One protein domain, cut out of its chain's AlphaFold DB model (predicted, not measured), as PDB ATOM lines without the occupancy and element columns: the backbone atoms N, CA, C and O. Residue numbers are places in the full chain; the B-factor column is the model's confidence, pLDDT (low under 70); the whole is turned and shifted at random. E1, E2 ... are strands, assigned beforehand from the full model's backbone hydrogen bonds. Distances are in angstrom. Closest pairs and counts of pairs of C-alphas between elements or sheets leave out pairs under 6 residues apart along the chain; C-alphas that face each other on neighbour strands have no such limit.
ATOM      1  N   ASP A 353     111.168 139.530 129.431       82.50
ATOM      2  CA  ASP A 353     111.197 138.103 129.786       82.50
ATOM      3  C   ASP A 353     111.371 137.243 128.524       82.50
ATOM      4  O   ASP A 353     110.743 137.495 127.494       82.50
ATOM      5  N   VAL A 354     112.207 136.202 128.586       81.56
ATOM      6  CA  VAL A 354     112.381 135.267 127.464       81.56
ATOM      7  C   VAL A 354     111.319 134.159 127.537       81.56
ATOM      8  O   VAL A 354     111.332 133.376 128.496       81.56
ATOM      9  N   PRO A 355     110.429 134.015 126.530       67.19
ATOM     10  CA  PRO A 355     109.393 132.984 126.533       67.19
ATOM     11  C   PRO A 355     109.965 131.578 126.745       67.19
ATOM     12  O   PRO A 355     110.960 131.184 126.136       67.19
ATOM     13  N   GLY A 356     109.348 130.820 127.654       75.62
ATOM     14  CA  GLY A 356     109.796 129.475 128.024       75.62
ATOM     15  C   GLY A 356     111.090 129.408 128.851       75.62
ATOM     16  O   GLY A 356     111.573 128.305 129.098       75.62
ATOM     17  N   ARG A 357     111.669 130.534 129.301       77.00
ATOM     18  CA  ARG A 357     112.890 130.559 130.134       77.00
ATOM     19  C   ARG A 357     112.748 131.463 131.374       77.00
ATOM     20  O   ARG A 357     113.336 132.542 131.409       77.00
ATOM     21  N   PRO A 358     112.017 131.027 132.421       74.31
ATOM     22  CA  PRO A 358     111.795 131.826 133.629       74.31
ATOM     23  C   PRO A 358     113.097 132.325 134.279       74.31
ATOM     24  O   PRO A 358     114.008 131.539 134.551       74.31
ATOM     25  N   GLY A 359     113.180 133.630 134.553       79.81
ATOM     26  CA  GLY A 359     114.368 134.264 135.143       79.81
ATOM     27  C   GLY A 359     115.531 134.502 134.167       79.81
ATOM     28  O   GLY A 359     116.640 134.824 134.613       79.81
ATOM     29  N   VAL A 360     115.296 134.341 132.860       86.06
ATOM     30  CA  VAL A 360     116.183 134.784 131.778       86.06
ATOM     31  C   VAL A 360     115.534 135.965 131.064       86.06
ATOM     32  O   VAL A 360     114.391 135.886 130.624       86.06
ATOM     33  N   TYR A 361     116.304 137.036 130.915       89.38
ATOM     34  CA  TYR A 361     115.868 138.317 130.380       89.38
ATOM     35  C   TYR A 361     116.666 138.664 129.126       89.38
ATOM     36  O   TYR A 361     117.888 138.488 129.097       89.38
ATOM     37  N   SER A 362     115.990 139.168 128.101       87.00
ATOM     38  CA  SER A 362     116.616 139.805 126.948       87.00
ATOM     39  C   SER A 362     116.735 141.301 127.208       87.00
ATOM     40  O   SER A 362     115.763 141.934 127.613       87.00
ATOM     41  N   ILE A 363     117.926 141.850 126.984       86.94
ATOM     42  CA  ILE A 363     118.224 143.281 127.045       86.94
ATOM     43  C   ILE A 363     119.023 143.617 125.773       86.94
ATOM     44  O   ILE A 363     120.255 143.480 125.771       86.94
ATOM     45  N   PRO A 364     118.335 143.943 124.659       72.31
ATOM     46  CA  PRO A 364     118.967 144.274 123.383       72.31
ATOM     47  C   PRO A 364     119.900 145.481 123.490       72.31
ATOM     48  O   PRO A 364     119.751 146.313 124.380       72.31
ATOM     49  N   ASP A 365     120.876 145.546 122.584       68.38
ATOM     50  CA  ASP A 365     121.732 146.713 122.304       68.38
ATOM     51  C   ASP A 365     122.546 147.310 123.470       68.38
ATOM     52  O   ASP A 365     123.310 148.251 123.270       68.38
ATOM     53  N   VAL A 366     122.497 146.705 124.661       69.94
ATOM     54  CA  VAL A 366     123.306 147.082 125.828       69.94
ATOM     55  C   VAL A 366     124.644 146.321 125.821       69.94
ATOM     56  O   VAL A 366     124.682 145.114 126.126       69.94
ATOM     57  N   PRO A 367     125.778 146.981 125.504       61.38
ATOM     58  CA  PRO A 367     127.069 146.306 125.387       61.38
ATOM     59  C   PRO A 367     127.593 145.830 126.750       61.38
ATOM     60  O   PRO A 367     128.102 144.703 126.851       61.38
ATOM     61  N   PHE A 368     127.428 146.649 127.797       72.25
ATOM     62  CA  PHE A 368     128.018 146.450 129.122       72.25
ATOM     63  C   PHE A 368     127.072 146.877 130.260       72.25
ATOM     64  O   PHE A 368     127.178 147.973 130.799       72.25
ATOM     65  N   LEU A 369     126.184 145.974 130.686       82.69
ATOM     66  CA  LEU A 369     125.369 146.182 131.885       82.69
ATOM     67  C   LEU A 369     126.142 145.785 133.154       82.69
ATOM     68  O   LEU A 369     126.508 144.615 133.323       82.69
ATOM     69  N   ARG A 370     126.350 146.732 134.074       84.31
ATOM     70  CA  ARG A 370     127.033 146.522 135.360       84.31
ATOM     71  C   ARG A 370     126.124 146.868 136.535       84.31
ATOM     72  O   ARG A 370     125.642 147.984 136.637       84.31
ATOM     73  N   GLU A 371     125.950 145.943 137.473       86.38
ATOM     74  CA  GLU A 371     125.281 146.244 138.746       86.38
ATOM     75  C   GLU A 371     126.204 147.074 139.655       86.38
ATOM     76  O   GLU A 371     127.346 146.680 139.914       86.38
ATOM     77  N   VAL A 372     125.712 148.212 140.147       87.06
ATOM     78  CA  VAL A 372     126.445 149.111 141.063       87.06
ATOM     79  C   VAL A 372     125.920 148.984 142.494       87.06
ATOM     80  O   VAL A 372     126.687 149.095 143.454       87.06
ATOM     81  N   ARG A 373     124.617 148.722 142.648       83.88
ATOM     82  CA  ARG A 373     123.923 148.348 143.896       83.88
ATOM     83  C   ARG A 373     122.789 147.373 143.542       83.88
ATOM     84  O   ARG A 373     122.412 147.350 142.376       83.88
ATOM     85  N   PRO A 374     122.226 146.600 144.492       85.62
ATOM     86  CA  PRO A 374     121.119 145.687 144.201       85.62
ATOM     87  C   PRO A 374     119.975 146.389 143.460       85.62
ATOM     88  O   PRO A 374     119.418 147.357 143.977       85.62
ATOM     89  N   GLY A 375     119.676 145.934 142.242       80.31
ATOM     90  CA  GLY A 375     118.633 146.527 141.393       80.31
ATOM     91  C   GLY A 375     118.974 147.899 140.789       80.31
ATOM     92  O   GLY A 375     118.088 148.566 140.269       80.31
ATOM     93  N   ILE A 376     120.233 148.351 140.841       84.44
ATOM     94  CA  ILE A 376     120.691 149.596 140.199       84.44
ATOM     95  C   ILE A 376     121.876 149.295 139.284       84.44
ATOM     96  O   ILE A 376     122.930 148.821 139.729       84.44
ATOM     97  N   TYR A 377     121.703 149.618 138.006       86.94
ATOM     98  CA  TYR A 377     122.593 149.244 136.917       86.94
ATOM     99  C   TYR A 377     123.177 150.458 136.200       86.94
ATOM    100  O   TYR A 377     122.540 151.500 136.088       86.94
ATOM    101  N   GLU A 378     124.389 150.299 135.689       85.19
ATOM    102  CA  GLU A 378     125.160 151.286 134.942       85.19
ATOM    103  C   GLU A 378     125.522 150.694 133.571       85.19
ATOM    104  O   GLU A 378     126.048 149.580 133.498       85.19
ATOM    105  N   THR A 379     125.234 151.430 132.496       83.38
ATOM    106  CA  THR A 379     125.746 151.179 131.136       83.38
ATOM    107  C   THR A 379     125.962 152.519 130.444       83.38
ATOM    108  O   THR A 379     125.179 153.448 130.632       83.38
ATOM    109  N   ASP A 380     127.058 152.645 129.693       79.75
ATOM    110  CA  ASP A 380     127.373 153.807 128.841       79.75
ATOM    111  C   ASP A 380     127.297 155.185 129.544       79.75
ATOM    112  O   ASP A 380     127.019 156.213 128.932       79.75
ATOM    113  N   GLY A 381     127.573 155.210 130.855       75.06
ATOM    114  CA  GLY A 381     127.532 156.408 131.707       75.06
ATOM    115  C   GLY A 381     126.148 156.769 132.263       75.06
ATOM    116  O   GLY A 381     126.046 157.683 133.080       75.06
ATOM    117  N   MET A 382     125.100 156.042 131.873       75.62
ATOM    118  CA  MET A 382     123.732 156.195 132.371       75.62
ATOM    119  C   MET A 382     123.448 155.201 133.504       75.62
ATOM    120  O   MET A 382     123.971 154.085 133.518       75.62
ATOM    121  N   THR A 383     122.620 155.609 134.472       80.19
ATOM    122  CA  THR A 383     122.215 154.783 135.624       80.19
ATOM    123  C   THR A 383     120.716 154.508 135.587       80.19
ATOM    124  O   THR A 383     119.927 155.440 135.469       80.19
ATOM    125  N   TYR A 384     120.344 153.243 135.761       81.31
ATOM    126  CA  TYR A 384     118.982 152.723 135.660       81.31
ATOM    127  C   TYR A 384     118.600 151.990 136.951       81.31
ATOM    128  O   TYR A 384     119.438 151.323 137.561       81.31
ATOM    129  N   SER A 385     117.338 152.091 137.369       81.69
ATOM    130  CA  SER A 385     116.831 151.494 138.610       81.69
ATOM    131  C   SER A 385     115.735 150.478 138.300       81.69
ATOM    132  O   SER A 385     114.632 150.872 137.941       81.69
ATOM    133  N   ILE A 386     116.030 149.190 138.488       82.50
ATOM    134  CA  ILE A 386     115.100 148.057 138.351       82.50
ATOM    135  C   ILE A 386     115.122 147.252 139.670       82.50
ATOM    136  O   ILE A 386     115.863 146.265 139.780       82.50
ATOM    137  N   PRO A 387     114.382 147.686 140.712       74.94
ATOM    138  CA  PRO A 387     114.393 147.050 142.035       74.94
ATOM    139  C   PRO A 387     113.952 145.578 142.043       74.94
ATOM    140  O   PRO A 387     114.325 144.831 142.949       74.94
ATOM    141  N   GLU A 388     113.172 145.163 141.050       78.00
ATOM    142  CA  GLU A 388     112.549 143.842 140.928       78.00
ATOM    143  C   GLU A 388     113.548 142.769 140.477       78.00
ATOM    144  O   GLU A 388     113.374 141.590 140.785       78.00
ATOM    145  N   LEU A 389     114.611 143.176 139.768       84.44
ATOM    146  CA  LEU A 389     115.599 142.288 139.149       84.44
ATOM    147  C   LEU A 389     117.025 142.533 139.691       84.44
ATOM    148  O   LEU A 389     117.921 142.866 138.913       84.44
ATOM    149  N   PRO A 390     117.300 142.384 141.002       85.81
ATOM    150  CA  PRO A 390     118.660 142.465 141.530       85.81
ATOM    151  C   PRO A 390     119.502 141.262 141.073       85.81
ATOM    152  O   PRO A 390     119.003 140.143 140.944       85.81
ATOM    153  N   GLY A 391     120.803 141.461 140.863       84.75
ATOM    154  CA  GLY A 391     121.736 140.389 140.517       84.75
ATOM    155  C   GLY A 391     121.756 139.956 139.045       84.75
ATOM    156  O   GLY A 391     122.234 138.857 138.768       84.75
ATOM    157  N   LEU A 392     121.280 140.757 138.083       87.81
ATOM    158  CA  LEU A 392     121.379 140.433 136.649       87.81
ATOM    159  C   LEU A 392     122.845 140.264 136.217       87.81
ATOM    160  O   LEU A 392     123.696 141.126 136.453       87.81
ATOM    161  N   ARG A 393     123.152 139.147 135.552       86.25
ATOM    162  CA  ARG A 393     124.462 138.834 134.958       86.25
ATOM    163  C   ARG A 393     124.275 138.298 133.542       86.25
ATOM    164  O   ARG A 393     123.403 137.463 133.308       86.25
ATOM    165  N   LYS A 394     125.122 138.754 132.616       85.00
ATOM    166  CA  LYS A 394     125.129 138.317 131.211       85.00
ATOM    167  C   LYS A 394     125.390 136.811 131.123       85.00
ATOM    168  O   LYS A 394     126.256 136.296 131.834       85.00
ATOM    169  N   ILE A 395     124.657 136.108 130.268       83.25
ATOM    170  CA  ILE A 395     124.855 134.675 130.036       83.25
ATOM    171  C   ILE A 395     126.087 134.497 129.126       83.25
ATOM    172  O   ILE A 395     126.110 135.044 128.022       83.25
ATOM    173  N   PRO A 396     127.134 133.759 129.552       81.25
ATOM    174  CA  PRO A 396     128.315 133.539 128.720       81.25
ATOM    175  C   PRO A 396     127.948 132.877 127.388       81.25
ATOM    176  O   PRO A 396     127.226 131.886 127.365       81.25
ATOM    177  N   GLY A 397     128.445 133.429 126.279       78.25
ATOM    178  CA  GLY A 397     128.134 132.940 124.930       78.25
ATOM    179  C   GLY A 397     126.764 133.356 124.376       78.25
ATOM    180  O   GLY A 397     126.450 132.986 123.251       78.25
ATOM    181  N   SER A 398     125.957 134.138 125.104       83.88
ATOM    182  CA  SER A 398     124.672 134.660 124.617       83.88
ATOM    183  C   SER A 398     124.646 136.196 124.654       83.88
ATOM    184  O   SER A 398     124.438 136.784 125.717       83.88
ATOM    185  N   PRO A 399     124.869 136.880 123.514       80.19
ATOM    186  CA  PRO A 399     124.624 138.317 123.387       80.19
ATOM    187  C   PRO A 399     123.180 138.671 123.769       80.19
ATOM    188  O   PRO A 399     122.279 137.857 123.594       80.19
ATOM    189  N   GLY A 400     122.964 139.863 124.332       81.38
ATOM    190  CA  GLY A 400     121.645 140.341 124.772       81.38
ATOM    191  C   GLY A 400     121.010 139.611 125.965       81.38
ATOM    192  O   GLY A 400     120.166 140.200 126.626       81.38
ATOM    193  N   LEU A 401     121.401 138.372 126.297       86.62
ATOM    194  CA  LEU A 401     120.735 137.592 127.348       86.62
ATOM    195  C   LEU A 401     121.410 137.708 128.720       86.62
ATOM    196  O   LEU A 401     122.624 137.542 128.873       86.62
TER     197      LEU A 401
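AT A GLANCE: This is residues 353 to 401 of the 759 residues of the protein "GH16 domain-containing protein" of Fusarium venenatum (UniProt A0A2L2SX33). This domain has little regular structure: a small antiparallel sheet, E2 E3 E4, makes one end, and loops link it to two short strands, E1 and E5, near each other. The printed part has 49 residues, no named helix and five named strands, E1 to E5 in chain order, holding 18 residues: all strand. It is compact, radius of gyration of the C-alphas 10.8 A, spanning 30 by 21 by 15 A.

IN THESE COORDINATES: Find C-alpha 370 at (127.033, 146.522, 135.360), where E2, residues 370 to 373, begins. E3 is residues 376 to 379, 10.5 A long, and E4 residues 382 to 385, 10.4 A. E1 is residues 360 to 362; E5, residues 392 to 394, ends at (125.129, 138.317, 131.211).

HOW THE PARTS SIT: E2, E3 and E4 form a meander, each strand the antiparallel neighbour of the one before. In hairpin E2 and E3, N 370 and O 378 are 2.9 A apart; in hairpin E3 and E4, N 384 and O 377 are 2.8 A apart, both within hydrogen-bond range. E1 and E5 pair with no named strand.

THE WHOLE: The printed part has no cut and no long link. Look for pLDDT under 70 at residues 355 and 365 to 367.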